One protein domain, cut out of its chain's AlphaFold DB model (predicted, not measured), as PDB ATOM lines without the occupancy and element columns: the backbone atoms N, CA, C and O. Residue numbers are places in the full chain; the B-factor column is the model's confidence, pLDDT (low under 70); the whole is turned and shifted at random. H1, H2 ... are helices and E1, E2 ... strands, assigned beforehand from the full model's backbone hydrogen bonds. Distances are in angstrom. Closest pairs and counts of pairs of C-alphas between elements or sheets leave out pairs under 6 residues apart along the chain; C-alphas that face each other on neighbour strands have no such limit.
ATOM      1  N   PRO A  49      63.657 -40.272   7.746       44.00
ATOM      2  CA  PRO A  49      62.493 -39.755   7.049       44.00
ATOM      3  C   PRO A  49      61.333 -39.673   8.044       44.00
ATOM      4  O   PRO A  49      60.863 -40.688   8.558       44.00
ATOM      5  N   PHE A  50      60.902 -38.447   8.348       48.97
ATOM      6  CA  PHE A  50      59.698 -38.205   9.134       48.97
ATOM      7  C   PHE A  50      58.529 -38.914   8.443       48.97
ATOM      8  O   PHE A  50      58.418 -38.850   7.213       48.97
ATOM      9  N   PRO A  51      57.656 -39.616   9.179       62.19
ATOM     10  CA  PRO A  51      56.700 -40.488   8.532       62.19
ATOM     11  C   PRO A  51      55.648 -39.627   7.829       62.19
ATOM     12  O   PRO A  51      54.960 -38.820   8.455       62.19
ATOM     13  N   ALA A  52      55.497 -39.817   6.515       59.78
ATOM     14  CA  ALA A  52      54.468 -39.180   5.689       59.78
ATOM     15  C   ALA A  52      53.049 -39.329   6.278       59.78
ATOM     16  O   ALA A  52      52.153 -38.558   5.944       59.78
ATOM     17  N   SER A  53      52.842 -40.292   7.184       64.12
ATOM     18  CA  SER A  53      51.619 -40.443   7.968       64.12
ATOM     19  C   SER A  53      51.316 -39.250   8.878       64.12
ATOM     20  O   SER A  53      50.146 -38.945   9.052       64.12
ATOM     21  N   LEU A  54      52.306 -38.530   9.420       66.06
ATOM     22  CA  LEU A  54      52.051 -37.377  10.292       66.06
ATOM     23  C   LEU A  54      51.503 -36.186   9.500       66.06
ATOM     24  O   LEU A  54      50.503 -35.600   9.898       66.06
ATOM     25  N   VAL A  55      52.129 -35.853   8.366       60.84
ATOM     26  CA  VAL A  55      51.643 -34.789   7.468       60.84
ATOM     27  C   VAL A  55      50.271 -35.161   6.913       60.84
ATOM     28  O   VAL A  55      49.367 -34.333   6.911       60.84
ATOM     29  N   ARG A  56      50.084 -36.431   6.529       63.78
ATOM     30  CA  ARG A  56      48.791 -36.957   6.079       63.78
ATOM     31  C   ARG A  56      47.714 -36.812   7.152       63.78
ATOM     32  O   ARG A  56      46.677 -36.226   6.882       63.78
ATOM     33  N   ASN A  57      47.968 -37.293   8.368       62.59
ATOM     34  CA  ASN A  57      47.005 -37.222   9.467       62.59
ATOM     35  C   ASN A  57      46.666 -35.774   9.821       62.59
ATOM     36  O   ASN A  57      45.512 -35.480  10.091       62.59
ATOM     37  N   LYS A  58      47.644 -34.864   9.773       63.19
ATOM     38  CA  LYS A  58      47.412 -33.435  10.022       63.19
ATOM     39  C   LYS A  58      46.612 -32.759   8.915       63.19
ATOM     40  O   LYS A  58      45.779 -31.919   9.215       63.19
ATOM     41  N   CYS A  59      46.842 -33.142   7.664       63.53
ATOM     42  CA  CYS A  59      46.112 -32.594   6.530       63.53
ATOM     43  C   CYS A  59      44.649 -33.074   6.474       63.53
ATOM     44  O   CYS A  59      43.763 -32.326   6.083       63.53
ATOM     45  N   VAL A  60      44.388 -34.312   6.901       55.06
ATOM     46  CA  VAL A  60      43.041 -34.914   6.910       55.06
ATOM     47  C   VAL A  60      42.206 -34.485   8.123       55.06
ATOM     48  O   VAL A  60      40.995 -34.653   8.111       55.06
ATOM     49  N   ALA A  61      42.819 -33.959   9.185       48.88
ATOM     50  CA  ALA A  61      42.155 -33.817  10.480       48.88
ATOM     51  C   ALA A  61      41.135 -32.660  10.610       48.88
ATOM     52  O   ALA A  61      40.726 -32.403  11.735       48.88
ATOM     53  N   ASP A  62      40.714 -31.967   9.545       46.56
ATOM     54  CA  ASP A  62      39.786 -30.804   9.565       46.56
ATOM     55  C   ASP A  62      40.213 -29.604  10.452       46.56
ATOM     56  O   ASP A  62      39.645 -28.519  10.369       46.56
ATOM     57  N   ILE A  63      41.252 -29.743  11.273       40.12
ATOM     58  CA  ILE A  63      41.924 -28.648  11.974       40.12
ATOM     59  C   ILE A  63      42.847 -27.959  10.973       40.12
ATOM     60  O   ILE A  63      43.783 -28.576  10.474       40.12
ATOM     61  N   GLY A  64      42.579 -26.693  10.657       47.97
ATOM     62  CA  GLY A  64      43.361 -25.905   9.709       47.97
ATOM     63  C   GLY A  64      44.849 -25.892  10.069       47.97
ATOM     64  O   GLY A  64      45.273 -25.220  11.001       47.97
ATOM     65  N   TRP A  65      45.677 -26.622   9.329       46.31
ATOM     66  CA  TRP A  65      47.131 -26.462   9.388       46.31
ATOM     67  C   TRP A  65      47.555 -25.595   8.203       46.31
ATOM     68  O   TRP A  65      47.395 -25.985   7.048       46.31
ATOM     69  N   MET A  66      48.109 -24.416   8.482       48.97
ATOM     70  CA  MET A  66      48.779 -23.598   7.470       48.97
ATOM     71  C   MET A  66      50.233 -24.026   7.360       48.97
ATOM     72  O   MET A  66      50.830 -24.468   8.337       48.97
ATOM     73  N   ALA A  67      50.874 -23.791   6.220       52.41
ATOM     74  CA  ALA A  67      52.314 -23.592   6.299       52.41
ATOM     75  C   ALA A  67      52.617 -22.285   7.054       52.41
ATOM     76  O   ALA A  67      51.860 -21.316   6.973       52.41
ATOM     77  N   LYS A  68      53.634 -22.299   7.920       54.25
ATOM     78  CA  LYS A  68      53.916 -21.204   8.857       54.25
ATOM     79  C   LYS A  68      53.949 -19.869   8.112       54.25
ATOM     80  O   LYS A  68      54.566 -19.824   7.056       54.25
ATOM     81  N   PRO A  69      53.395 -18.772   8.662       45.47
ATOM     82  CA  PRO A  69      53.410 -17.457   8.014       45.47
ATOM     83  C   PRO A  69      54.797 -17.018   7.507       45.47
ATOM     84  O   PRO A  69      54.909 -16.382   6.466       45.47
ATOM     85  N   TRP A  70      55.865 -17.412   8.208       46.50
ATOM     86  CA  TRP A  70      57.253 -17.146   7.820       46.50
ATOM     87  C   TRP A  70      57.865 -18.216   6.905       46.50
ATOM     88  O   TRP A  70      58.860 -17.935   6.251       46.50
ATOM     89  N   ALA A  71      57.258 -19.404   6.759       50.44
ATOM     90  CA  ALA A  71      57.623 -20.358   5.705       50.44
ATOM     91  C   ALA A  71      57.411 -19.801   4.286       50.44
ATOM     92  O   ALA A  71      57.919 -20.347   3.305       50.44
ATOM     93  N   TRP A  72      56.682 -18.691   4.198       55.91
ATOM     94  CA  TRP A  72      56.371 -17.954   2.985       55.91
ATOM     95  C   TRP A  72      57.323 -16.790   2.722       55.91
ATOM     96  O   TRP A  72      57.311 -16.243   1.617       55.91
ATOM     97  N   GLU A  73      58.173 -16.430   3.692       51.88
ATOM     98  CA  GLU A  73      59.265 -15.504   3.431       51.88
ATOM     99  C   GLU A  73      60.247 -16.144   2.433       51.88
ATOM    100  O   GLU A  73      60.542 -17.345   2.521       51.88
ATOM    101  N   PRO A  74      60.796 -15.370   1.477       48.47
ATOM    102  CA  PRO A  74      61.757 -15.866   0.487       48.47
ATOM    103  C   PRO A  74      62.942 -16.640   1.088       48.47
ATOM    104  O   PRO A  74      63.537 -17.483   0.421       48.47
ATOM    105  N   THR A  75      63.270 -16.375   2.349       43.66
ATOM    106  CA  THR A  75      64.316 -17.021   3.147       43.66
ATOM    107  C   THR A  75      63.996 -18.470   3.524       43.66
ATOM    108  O   THR A  75      64.911 -19.288   3.560       43.66
ATOM    109  N   VAL A  76      62.731 -18.853   3.735       49.53
ATOM    110  CA  VAL A  76      62.386 -20.255   4.057       49.53
ATOM    111  C   VAL A  76      62.283 -21.134   2.817       49.53
ATOM    112  O   VAL A  76      62.592 -22.327   2.898       49.53
ATOM    113  N   LYS A  77      62.005 -20.548   1.640       53.62
ATOM    114  CA  LYS A  77      62.151 -21.253   0.351       53.62
ATOM    115  C   LYS A  77      63.535 -21.897   0.192       53.62
ATOM    116  O   LYS A  77      63.655 -22.875  -0.534       53.62
ATOM    117  N   GLN A  78      64.567 -21.381   0.867       54.91
ATOM    118  CA  GLN A  78      65.941 -21.870   0.733       54.91
ATOM    119  C   GLN A  78      66.245 -23.146   1.536       54.91
ATOM    120  O   GLN A  78      67.224 -23.817   1.222       54.91
ATOM    121  N   ASN A  79      65.430 -23.513   2.533       67.06
ATOM    122  CA  ASN A  79      65.741 -24.643   3.425       67.06
ATOM    123  C   ASN A  79      64.868 -25.883   3.222       67.06
ATOM    124  O   ASN A  79      65.130 -26.919   3.834       67.06
ATOM    125  N   ILE A  80      63.854 -25.817   2.362       76.12
ATOM    126  CA  ILE A  80      63.052 -26.988   2.013       76.12
ATOM    127  C   ILE A  80      63.616 -27.551   0.711       76.12
ATOM    128  O   ILE A  80      63.622 -26.873  -0.309       76.12
ATOM    129  N   ALA A  81      64.044 -28.812   0.715       86.56
ATOM    130  CA  ALA A  81      64.522 -29.506  -0.487       86.56
ATOM    131  C   ALA A  81      63.408 -29.804  -1.525       86.56
ATOM    132  O   ALA A  81      63.617 -30.601  -2.438       86.56
ATOM    133  N   CYS A  82      62.227 -29.191  -1.382       89.31
ATOM    134  CA  CYS A  82      61.099 -29.310  -2.299       89.31
ATOM    135  C   CYS A  82      61.044 -28.091  -3.212       89.31
ATOM    136  O   CYS A  82      61.037 -26.953  -2.743       89.31
ATOM    137  N   ASN A  83      60.912 -28.334  -4.513       91.00
ATOM    138  CA  ASN A  83      60.511 -27.284  -5.435       91.00
ATOM    139  C   ASN A  83      59.043 -26.962  -5.166       91.00
ATOM    140  O   ASN A  83      58.192 -27.856  -5.177       91.00
ATOM    141  N   VAL A  84      58.770 -25.682  -4.929       91.94
ATOM    142  CA  VAL A  84      57.426 -25.162  -4.702       91.94
ATOM    143  C   VAL A  84      57.027 -24.247  -5.855       91.94
ATOM    144  O   VAL A  84      57.754 -23.316  -6.207       91.94
ATOM    145  N   VAL A  85      55.862 -24.509  -6.436       92.75
ATOM    146  CA  VAL A  85      55.180 -23.608  -7.367       92.75
ATOM    147  C   VAL A  85      54.130 -22.848  -6.574       92.75
ATOM    148  O   VAL A  85      53.330 -23.455  -5.864       92.75
ATOM    149  N   VAL A  86      54.156 -21.520  -6.674       92.69
ATOM    150  CA  VAL A  86      53.214 -20.646  -5.971       92.69
ATOM    151  C   VAL A  86      52.379 -19.905  -6.998       92.69
ATOM    152  O   VAL A  86      52.942 -19.183  -7.819       92.69
ATOM    153  N   ASN A  87      51.062 -20.064  -6.920       92.06
ATOM    154  CA  ASN A  87      50.109 -19.306  -7.724       92.06
ATOM    155  C   ASN A  87      49.213 -18.502  -6.783       92.06
ATOM    156  O   ASN A  87      48.542 -19.089  -5.937       92.06
ATOM    157  N   ALA A  88      49.235 -17.179  -6.907       92.69
ATOM    158  CA  ALA A  88      48.327 -16.298  -6.181       92.69
ATOM    159  C   ALA A  88      47.010 -16.132  -6.946       92.69
ATOM    160  O   ALA A  88      46.972 -16.376  -8.153       92.69
ATOM    161  N   ASP A  89      45.965 -15.717  -6.230       90.75
ATOM    162  CA  ASP A  89      44.634 -15.413  -6.765       90.75
ATOM    163  C   ASP A  89      44.096 -16.502  -7.693       90.75
ATOM    164  O   ASP A  89      43.590 -16.257  -8.786       90.75
ATOM    165  N   ILE A  90      44.208 -17.736  -7.214       90.00
ATOM    166  CA  ILE A  90      43.754 -18.929  -7.908       90.00
ATOM    167  C   ILE A  90      42.577 -19.537  -7.152       90.00
ATOM    168  O   ILE A  90      42.515 -19.453  -5.925       90.00
ATOM    169  N   GLN A  91      41.631 -20.151  -7.857       89.25
ATOM    170  CA  GLN A  91      40.516 -20.824  -7.190       89.25
ATOM    171  C   GLN A  91      40.998 -22.084  -6.463       89.25
ATOM    172  O   GLN A  91      41.900 -22.780  -6.932       89.25
ATOM    173  N   LYS A  92      40.348 -22.437  -5.349       87.88
ATOM    174  CA  LYS A  92      40.638 -23.669  -4.591       87.88
ATOM    175  C   LYS A  92      40.665 -24.925  -5.473       87.88
ATOM    176  O   LYS A  92      41.629 -25.692  -5.435       87.88
ATOM    177  N   ALA A  93      39.635 -25.122  -6.297       84.94
ATOM    178  CA  ALA A  93      39.529 -26.292  -7.173       84.94
ATOM    179  C   ALA A  93      40.638 -26.313  -8.240       84.94
ATOM    180  O   ALA A  93      41.220 -27.362  -8.545       84.94
ATOM    181  N   GLU A  94      40.981 -25.135  -8.765       86.25
ATOM    182  CA  GLU A  94      42.099 -24.962  -9.680       86.25
ATOM    183  C   GLU A  94      43.438 -25.274  -8.992       86.25
ATOM    184  O   GLU A  94      44.260 -25.987  -9.565       86.25
ATOM    185  N   CYS A  95      43.652 -24.832  -7.751       91.31
ATOM    186  CA  CYS A  95      44.858 -25.159  -6.993       91.31
ATOM    187  C   CYS A  95      45.079 -26.672  -6.914       91.31
ATOM    188  O   CYS A  95      46.156 -27.170  -7.259       91.31
ATOM    189  N   MET A  96      44.048 -27.416  -6.511       87.44
ATOM    190  CA  MET A  96      44.140 -28.868  -6.355       87.44
ATOM    191  C   MET A  96      44.399 -29.560  -7.695       87.44
ATOM    192  O   MET A  96      45.231 -30.465  -7.797       87.44
ATOM    193  N   SER A  97      43.748 -29.097  -8.754       84.62
ATOM    194  CA  SER A  97      43.845 -29.742 -10.059       84.62
ATOM    195  C   SER A  97      45.123 -29.393 -10.814       84.62
ATOM    196  O   SER A  97      45.768 -30.287 -11.363       84.62
ATOM    197  N   ASN A  98      45.545 -28.124 -10.800       84.31
ATOM    198  CA  ASN A  98      46.800 -27.675 -11.404       84.31
ATOM    199  C   ASN A  98      47.978 -28.383 -10.744       84.31
ATOM    200  O   ASN A  98      48.872 -28.867 -11.435       84.31
ATOM    201  N   SER A  99      47.960 -28.488  -9.414       86.19
ATOM    202  CA  SER A  99      49.007 -29.179  -8.662       86.19
ATOM    203  C   SER A  99      49.159 -30.623  -9.124       86.19
ATOM    204  O   SER A  99      50.274 -31.045  -9.437       86.19
ATOM    205  N   ARG A 100      48.038 -31.335  -9.279       78.38
ATOM    206  CA  ARG A 100      48.017 -32.709  -9.782       78.38
ATOM    207  C   ARG A 100      48.518 -32.815 -11.224       78.38
ATOM    208  O   ARG A 100      49.364 -33.652 -11.515       78.38
ATOM    209  N   ILE A 101      48.036 -31.952 -12.119       79.44
ATOM    210  CA  ILE A 101      48.449 -31.916 -13.535       79.44
ATOM    211  C   ILE A 101      49.947 -31.644 -13.678       79.44
ATOM    212  O   ILE A 101      50.600 -32.177 -14.573       79.44
ATOM    213  N   MET A 102      50.497 -30.808 -12.802       81.06
ATOM    214  CA  MET A 102      51.915 -30.464 -12.779       81.06
ATOM    215  C   MET A 102      52.779 -31.513 -12.057       81.06
ATOM    216  O   MET A 102      53.953 -31.245 -11.806       81.06
ATOM    217  N   ASN A 103      52.241 -32.698 -11.736       85.25
ATOM    218  CA  ASN A 103      52.935 -33.760 -10.996       85.25
ATOM    219  C   ASN A 103      53.507 -33.295  -9.643       85.25
ATOM    220  O   ASN A 103      54.570 -33.752  -9.218       85.25
ATOM    221  N   ASN A 104      52.811 -32.389  -8.953       89.25
ATOM    222  CA  ASN A 104      53.122 -32.097  -7.559       89.25
ATOM    223  C   ASN A 104      52.584 -33.219  -6.669       89.25
ATOM    224  O   ASN A 104      51.520 -33.780  -6.917       89.25
ATOM    225  N   VAL A 105      53.336 -33.540  -5.623       89.38
ATOM    226  CA  VAL A 105      53.012 -34.596  -4.653       89.38
ATOM    227  C   VAL A 105      52.073 -34.064  -3.572       89.38
ATOM    228  O   VAL A 105      51.307 -34.812  -2.964       89.38
ATOM    229  N   PHE A 106      52.108 -32.758  -3.330       88.81
ATOM    230  CA  PHE A 106      51.357 -32.131  -2.256       88.81
ATOM    231  C   PHE A 106      50.967 -30.705  -2.633       88.81
ATOM    232  O   PHE A 106      51.740 -30.020  -3.298       88.81
ATOM    233  N   ALA A 107      49.786 -30.245  -2.221       91.75
ATOM    234  CA  ALA A 107      49.413 -28.844  -2.351       91.75
ATOM    235  C   ALA A 107      48.692 -28.313  -1.120       91.75
ATOM    236  O   ALA A 107      47.948 -29.030  -0.453       91.75
ATOM    237  N   VAL A 108      48.888 -27.025  -0.864       91.81
ATOM    238  CA  VAL A 108      48.174 -26.261   0.157       91.81
ATOM    239  C   VAL A 108      47.464 -25.114  -0.522       91.81
ATOM    240  O   VAL A 108      48.083 -24.368  -1.280       91.81
ATOM    241  N   PHE A 109      46.189 -24.950  -0.210       92.62
ATOM    242  CA  PHE A 109      45.424 -23.777  -0.566       92.62
ATOM    243  C   PHE A 109      45.213 -22.905   0.668       92.62
ATOM    244  O   PHE A 109      44.658 -23.346   1.675       92.62
ATOM    245  N   VAL A 110      45.681 -21.665   0.576       90.88
ATOM    246  CA  VAL A 110      45.535 -20.618   1.584       90.88
ATOM    247  C   VAL A 110      44.557 -19.603   1.025       90.88
ATOM    248  O   VAL A 110      44.919 -18.872   0.108       90.88
ATOM    249  N   PRO A 111      43.318 -19.561   1.516       90.06
ATOM    250  CA  PRO A 111      42.315 -18.702   0.928       90.06
ATOM    251  C   PRO A 111      42.611 -17.235   1.315       90.06
ATOM    252  O   PRO A 111      43.231 -16.978   2.354       90.06
ATOM    253  N   ASN A 112      42.220 -16.276   0.473       89.38
ATOM    254  CA  ASN A 112      42.471 -14.846   0.706       89.38
ATOM    255  C   ASN A 112      41.745 -14.350   1.977       89.38
ATOM    256  O   ASN A 112      40.972 -15.069   2.600       89.38
ATOM    257  N   ALA A 113      41.998 -13.131   2.450       86.50
ATOM    258  CA  ALA A 113      41.255 -12.645   3.618       86.50
ATOM    259  C   ALA A 113      39.757 -12.494   3.284       86.50
ATOM    260  O   ALA A 113      39.398 -12.059   2.189       86.50
ATOM    261  N   VAL A 114      38.866 -12.800   4.235       81.06
ATOM    262  CA  VAL A 114      37.435 -12.496   4.074       81.06
ATOM    263  C   VAL A 114      37.286 -10.980   3.912       81.06
ATOM    264  O   VAL A 114      37.654 -10.222   4.806       81.06
ATOM    265  N   GLY A 115      36.761 -10.546   2.764       83.75
ATOM    266  CA  GLY A 115      36.656  -9.130   2.388       83.75
ATOM    267  C   GLY A 115      37.658  -8.684   1.321       83.75
ATOM    268  O   GLY A 115      37.509  -7.585   0.789       83.75
ATOM    269  N   ASP A 116      38.626  -9.529   0.962       87.50
ATOM    270  CA  ASP A 116      39.417  -9.322  -0.247       87.50
ATOM    271  C   ASP A 116      38.502  -9.352  -1.482       87.50
ATOM    272  O   ASP A 116      37.598 -10.188  -1.583       87.50
ATOM    273  N   GLN A 117      38.724  -8.437  -2.428       85.06
ATOM    274  CA  GLN A 117      37.903  -8.318  -3.635       85.06
ATOM    275  C   GLN A 117      37.923  -9.600  -4.485       85.06
ATOM    276  O   GLN A 117      36.940  -9.912  -5.157       85.06
ATOM    277  N   SER A 118      39.022 -10.353  -4.436       82.69
ATOM    278  CA  SER A 118      39.180 -11.618  -5.153       82.69
ATOM    279  C   SER A 118      38.461 -12.786  -4.481       82.69
ATOM    280  O   SER A 118      38.103 -13.729  -5.178       82.69
ATOM    281  N   TRP A 119      38.170 -12.725  -3.169       78.94
ATOM    282  CA  TRP A 119      37.648 -13.858  -2.382       78.94
ATOM    283  C   TRP A 119      36.437 -14.552  -3.033       78.94
ATOM    284  O   TRP A 119      36.273 -15.754  -2.851       78.94
ATOM    285  N   ARG A 120      35.610 -13.823  -3.803       74.62
ATOM    286  CA  ARG A 120      34.452 -14.352  -4.558       74.62
ATOM    287  C   ARG A 120      34.327 -13.805  -5.980       74.62
ATOM    288  O   ARG A 120      33.213 -13.734  -6.496       74.62
ATOM    289  N   SER A 121      35.417 -13.393  -6.626       76.50
ATOM    290  CA  SER A 121      35.305 -12.727  -7.936       76.50
ATOM    291  C   SER A 121      34.606 -13.583  -9.001       76.50
ATOM    292  O   SER A 121      34.052 -13.029  -9.945       76.50
ATOM    293  N   GLU A 122      34.573 -14.912  -8.829       76.94
ATOM    294  CA  GLU A 122      33.925 -15.843  -9.761       76.94
ATOM    295  C   GLU A 122      33.190 -17.011  -9.065       76.94
ATOM    296  O   GLU A 122      33.082 -18.104  -9.607       76.94
ATOM    297  N   GLY A 123      32.672 -16.818  -7.849       72.06
ATOM    298  CA  GLY A 123      31.820 -17.830  -7.190       72.06
ATOM    299  C   GLY A 123      32.511 -19.057  -6.624       72.06
ATOM    300  O   GLY A 123      31.863 -20.070  -6.378       72.06
ATOM    301  N   GLY A 124      33.810 -18.941  -6.387       80.75
ATOM    302  CA  GLY A 124      34.565 -19.848  -5.540       80.75
ATOM    303  C   GLY A 124      35.535 -19.055  -4.677       80.75
ATOM    304  O   GLY A 124      35.769 -17.871  -4.926       80.75
ATOM    305  N   ILE A 125      36.099 -19.721  -3.675       85.31
ATOM    306  CA  ILE A 125      37.122 -19.145  -2.809       85.31
ATOM    307  C   ILE A 125      38.430 -19.010  -3.596       85.31
ATOM    308  O   ILE A 125      38.975 -20.005  -4.089       85.31
ATOM    309  N   TYR A 126      38.933 -17.780  -3.682       89.81
ATOM    310  CA  TYR A 126      40.258 -17.465  -4.220       89.81
ATOM    311  C   TYR A 126      41.304 -17.400  -3.118       89.81
ATOM    312  O   TYR A 126      41.007 -17.086  -1.962       89.81
ATOM    313  N   GLY A 127      42.538 -17.723  -3.480       92.69
ATOM    314  CA  GLY A 127      43.633 -17.798  -2.534       92.69
ATOM    315  C   GLY A 127      44.983 -18.009  -3.189       92.69
ATOM    316  O   GLY A 127      45.136 -17.959  -4.407       92.69
ATOM    317  N   MET A 128      45.968 -18.304  -2.353       92.69
ATOM    318  CA  MET A 128      47.277 -18.770  -2.767       92.69
ATOM    319  C   MET A 128      47.341 -20.293  -2.776       92.69
ATOM    320  O   MET A 128      47.000 -20.962  -1.803       92.69
ATOM    321  N   CYS A 129      47.847 -20.841  -3.873       94.06
ATOM    322  CA  CYS A 129      48.166 -22.248  -4.009       94.06
ATOM    323  C   CYS A 129      49.667 -22.468  -3.906       94.06
ATOM    324  O   CYS A 129      50.439 -21.861  -4.648       94.06
ATOM    325  N   TYR A 130      50.062 -23.396  -3.046       92.62
ATOM    326  CA  TYR A 130      51.435 -23.850  -2.886       92.62
ATOM    327  C   TYR A 130      51.514 -25.313  -3.278       92.62
ATOM    328  O   TYR A 130      51.078 -26.173  -2.518       92.62
ATOM    329  N   ALA A 131      52.065 -25.595  -4.451       92.81
ATOM    330  CA  ALA A 131      52.209 -26.943  -4.974       92.81
ATOM    331  C   ALA A 131      53.663 -27.402  -4.820       92.81
ATOM    332  O   ALA A 131      54.578 -26.750  -5.317       92.81
ATOM    333  N   TYR A 132      53.882 -28.507  -4.119       92.38
ATOM    334  CA  TYR A 132      55.194 -29.051  -3.797       92.38
ATOM    335  C   TYR A 132      55.438 -30.344  -4.570       92.38
ATOM    336  O   TYR A 132      54.627 -31.274  -4.544       92.38
ATOM    337  N   ASN A 133      56.609 -30.460  -5.191       92.38
ATOM    338  CA  ASN A 133      57.029 -31.695  -5.860       92.38
ATOM    339  C   ASN A 133      57.512 -32.799  -4.894       92.38
ATOM    340  O   ASN A 133      57.881 -33.883  -5.339       92.38
ATOM    341  N   CYS A 134      57.526 -32.534  -3.587       91.50
ATOM    342  CA  CYS A 134      57.670 -33.533  -2.535       91.50
ATOM    343  C   CYS A 134      56.758 -33.222  -1.350       91.50
ATOM    344  O   CYS A 134      56.126 -32.171  -1.303       91.50
ATOM    345  N   ILE A 135      56.674 -34.151  -0.397       88.25
ATOM    346  CA  ILE A 135      55.979 -33.921   0.870       88.25
ATOM    347  C   ILE A 135      56.881 -33.021   1.729       88.25
ATOM    348  O   ILE A 135      57.952 -33.478   2.140       88.25
ATOM    349  N   PRO A 136      56.504 -31.758   1.996       87.81
ATOM    350  CA  PRO A 136      57.307 -30.892   2.848       87.81
ATOM    351  C   PRO A 136      57.331 -31.427   4.294       87.81
ATOM    352  O   PRO A 136      56.365 -32.057   4.741       87.81
ATOM    353  N   PRO A 137      58.423 -31.200   5.048       86.69
ATOM    354  CA  PRO A 137      58.509 -31.656   6.428       86.69
ATOM    355  C   PRO A 137      57.450 -30.974   7.300       86.69
ATOM    356  O   PRO A 137      57.057 -29.834   7.053       86.69
ATOM    357  N   ALA A 138      57.010 -31.661   8.359       82.44
ATOM    358  CA  ALA A 138      55.941 -31.188   9.244       82.44
ATOM    359  C   ALA A 138      56.219 -29.796   9.848       82.44
ATOM    360  O   ALA A 138      55.290 -29.062  10.163       82.44
ATOM    361  N   GLU A 139      57.492 -29.426   9.986       83.19
ATOM    362  CA  GLU A 139      57.964 -28.143  10.518       83.19
ATOM    363  C   GLU A 139      57.592 -26.936   9.655       83.19
ATOM    364  O   GLU A 139      57.522 -25.818  10.177       83.19
ATOM    365  N   VAL A 140      57.355 -27.169   8.359       81.75
ATOM    366  CA  VAL A 140      56.869 -26.160   7.410       81.75
ATOM    367  C   VAL A 140      55.435 -25.774   7.751       81.75
ATOM    368  O   VAL A 140      55.028 -24.662   7.442       81.75
ATOM    369  N   PHE A 141      54.701 -26.637   8.461       80.75
ATOM    370  CA  PHE A 141      53.335 -26.397   8.907       80.75
ATOM    371  C   PHE A 141      53.255 -25.880  10.345       80.75
ATOM    372  O   PHE A 141      54.015 -26.282  11.228       80.75
ATOM    373  N   ALA A 142      52.313 -24.976  10.585       76.44
ATOM    374  CA  ALA A 142      51.825 -24.577  11.894       76.44
ATOM    375  C   ALA A 142      50.305 -24.682  11.937       76.44
ATOM    376  O   ALA A 142      49.620 -24.614  10.919       76.44
ATOM    377  N   GLU A 143      49.793 -24.834  13.149       69.50
ATOM    378  CA  GLU A 143      48.366 -24.711  13.399       69.50
ATOM    379  C   GLU A 143      47.904 -23.320  12.994       69.50
ATOM    380  O   GLU A 143      48.580 -22.311  13.223       69.50
ATOM    381  N   ALA A 144      46.747 -23.293  12.362       64.75
ATOM    382  CA  ALA A 144      46.119 -22.103  11.873       64.75
ATOM    383  C   ALA A 144      44.671 -22.053  12.344       64.75
ATOM    384  O   ALA A 144      43.925 -23.009  12.161       64.75
ATOM    385  N   PRO A 145      44.229 -20.920  12.898       58.19
ATOM    386  CA  PRO A 145      42.872 -20.808  13.415       58.19
ATOM    387  C   PRO A 145      41.804 -20.674  12.321       58.19
ATOM    388  O   PRO A 145      40.631 -20.563  12.652       58.19
ATOM    389  N   ASN A 146      42.169 -20.611  11.034       57.66
ATOM    390  CA  ASN A 146      41.196 -20.385   9.965       57.66
ATOM    391  C   ASN A 146      40.738 -21.729   9.367       57.66
ATOM    392  O   ASN A 146      41.535 -22.541   8.922       57.66
ATOM    393  N   GLU A 147      39.432 -21.964   9.398       56.59
ATOM    394  CA  GLU A 147      38.784 -23.225   9.018       56.59
ATOM    395  C   GLU A 147      38.725 -23.433   7.494       56.59
ATOM    396  O   GLU A 147      38.420 -24.523   7.026       56.59
ATOM    397  N   ASN A 148      39.067 -22.415   6.697       61.44
ATOM    398  CA  ASN A 148      38.971 -22.479   5.236       61.44
ATOM    399  C   ASN A 148      40.244 -23.009   4.541       61.44
ATOM    400  O   ASN A 148      40.364 -22.904   3.317       61.44
ATOM    401  N   PHE A 149      41.212 -23.564   5.281       69.12
ATOM    402  CA  PHE A 149      42.365 -24.213   4.651       69.12
ATOM    403  C   PHE A 149      41.980 -25.557   4.067       69.12
ATOM    404  O   PHE A 149      41.360 -26.389   4.721       69.12
ATOM    405  N   ALA A 150      42.449 -25.797   2.850       75.88
ATOM    406  CA  ALA A 150      42.439 -27.125   2.274       75.88
ATOM    407  C   ALA A 150      43.854 -27.513   1.887       75.88
ATOM    408  O   ALA A 150      44.596 -26.739   1.281       75.88
ATOM    409  N   CYS A 151      44.218 -28.741   2.207       77.31
ATOM    410  CA  CYS A 151      45.435 -29.351   1.719       77.31
ATOM    411  C   CYS A 151      45.081 -30.655   1.007       77.31
ATOM    412  O   CYS A 151      44.143 -31.364   1.370       77.31
ATOM    413  N   GLY A 152      45.826 -30.935  -0.054       77.00
ATOM    414  CA  GLY A 152      45.684 -32.127  -0.874       77.00
ATOM    415  C   GLY A 152      47.011 -32.865  -0.936       77.00
ATOM    416  O   GLY A 152      48.078 -32.254  -1.007       77.00
ATOM    417  N   PHE A 153      46.955 -34.191  -0.912       78.31
ATOM    418  CA  PHE A 153      48.126 -35.044  -1.061       78.31
ATOM    419  C   PHE A 153      47.870 -36.103  -2.131       78.31
ATOM    420  O   PHE A 153      46.824 -36.750  -2.147       78.31
ATOM    421  N   TRP A 154      48.852 -36.299  -3.008       80.19
ATOM    422  CA  TRP A 154      48.840 -37.302  -4.068       80.19
ATOM    423  C   TRP A 154      50.010 -38.242  -3.819       80.19
ATOM    424  O   TRP A 154      51.170 -37.882  -3.989       80.19
ATOM    425  N   LEU A 155      49.712 -39.437  -3.318       58.72
ATOM    426  CA  LEU A 155      50.732 -40.364  -2.818       58.72
ATOM    427  C   LEU A 155      51.278 -41.317  -3.873       58.72
ATOM    428  O   LEU A 155      52.088 -42.185  -3.545       58.72
ATOM    429  N   ASP A 156      50.894 -41.140  -5.127       56.78
ATOM    430  CA  ASP A 156      51.342 -42.033  -6.176       56.78
ATOM    431  C   ASP A 156      52.731 -41.577  -6.634       56.78
ATOM    432  O   ASP A 156      52.908 -40.749  -7.523       56.78
ATOM    433  N   GLY A 157      53.750 -42.123  -5.965       44.59
ATOM    434  CA  GLY A 157      55.157 -42.053  -6.371       44.59
ATOM    435  C   GLY A 157      55.442 -42.742  -7.711       44.59
ATOM    436  O   GLY A 157      56.573 -42.706  -8.196       44.59
ATOM    437  N   GLU A 158      54.432 -43.331  -8.348       42.38
ATOM    438  CA  GLU A 158      54.465 -43.578  -9.776       42.38
ATOM    439  C   GLU A 158      54.056 -42.288 -10.477       42.38
ATOM    440  O   GLU A 158      52.890 -41.902 -10.456       42.38
ATOM    441  N   LYS A 159      55.030 -41.608 -11.101       41.72
ATOM    442  CA  LYS A 159      54.753 -40.543 -12.071       41.72
ATOM    443  C   LYS A 159      53.548 -40.990 -12.905       41.72
ATOM    444  O   LYS A 159      53.673 -42.039 -13.545       41.72
ATOM    445  N   PRO A 160      52.427 -40.249 -12.932       38.56
ATOM    446  CA  PRO A 160      51.339 -40.581 -13.827       38.56
ATOM    447  C   PRO A 160      51.941 -40.606 -15.228       38.56
ATOM    448  O   PRO A 160      52.339 -39.572 -15.772       38.56
ATOM    449  N   LYS A 161      52.086 -41.798 -15.818       35.47
ATOM    450  CA  LYS A 161      52.184 -41.881 -17.270       35.47
ATOM    451  C   LYS A 161      50.878 -41.260 -17.738       35.47
ATOM    452  O   LYS A 161      49.823 -41.730 -17.314       35.47
TER     453      LYS A 161
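Overview. This is residues 49 to 161 of the 508 residues of an uncharacterized protein of Anthracocystis flocculosa PF-1 (UniProt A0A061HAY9). A twisted wall of four antiparallel strands, in the order E2, E4, E3, E6, has helix H3 packed over one face, while helix H1 and a small ribbon of two strands, E1 and E5, partly cover the opposite face. H1 lies over the edge strand E6, and the short helix H2 is off the sheet, following E1. The printed part has 113 residues with three named helices and six named strands, in the order H1, E1, H2, E2, H3, E3, E4, E5, E6; the class is mixed, helices and strands, with 54 residues in named elements, under half. The whole is compact, with a radius of gyration of the C-alphas of 13.6 A and spans of 41 by 33 by 28 A.

Arrangement. H1, residues 52 to 60, is on the sheet of E2, residues 84 to 91, E4, 126 to 132, E3, 106 to 111, and E6, 150 to 153. Its height over the sheet is 9.1 A, from a local plane fitted to only just 6 C-alphas, and it runs along E6 at 23 degrees on the local plane. The closest C-alphas of H1 and E6 are those of Cys 59 and Cys 151, 5.8 A apart. E1, residues 65 to 67, is the antiparallel neighbour of E5, residues 141 to 143, with N 142 and O 66 2.7 A apart. The closest C-alphas of E1 and E3 are those of Met 66 and Val 110, 7.4 A apart. H2, residues 69 to 72, is not on the four-stranded sheet and only just apart from E5, closest 8.1 A. E2 bends by 79 degrees at residue 88 and is antiparallel to E4, with N 87 and O 129 3.0 A apart. H3, residues 92 to 101, is on the face opposite to H1; its closest C-alpha to E4 is Cys 95 to Cys 129, 5.3 A. E2, H3 and E3 form a split strand-helix-strand unit, two strands running the same way with E4 between them, its crossover right-handed. E3 and E4 form a hairpin, with N 108 and O 130 2.9 A apart. E3 and E6 are antiparallel, with N 109 and O 150 2.8 A apart. In H1 and H3 every O i to N i+4 pair is within hydrogen-bond range; H2 is too short for such a pair.

Along the chain. H1 begins at C-alpha 52, (54.468, -39.180, 5.689), and is 12.3 A long. E2 measures 17.6 A, H3 14.5 A, E3 16.5 A, E4 18.9 A and E6 10.3 A. H3 begins at C-alpha 92, (40.638, -23.669, -4.591), and E6 ends at C-alpha 153, (48.126, -35.044, -1.061).

Size, cuts and confidence. The two C-alphas farthest apart, those of Pro 49 and Gln 117, are 41.3 A apart. The printed part has no cut. The links H2 to E2 and E3 to E4 are long; the latter, residues 112 to 125, lies 13 to 21 A from the mean of the C-alphas. The mean pLDDT of the printed part is 73.2, with residues 49 to 79, 143 to 149 and 155 to 161 under 70.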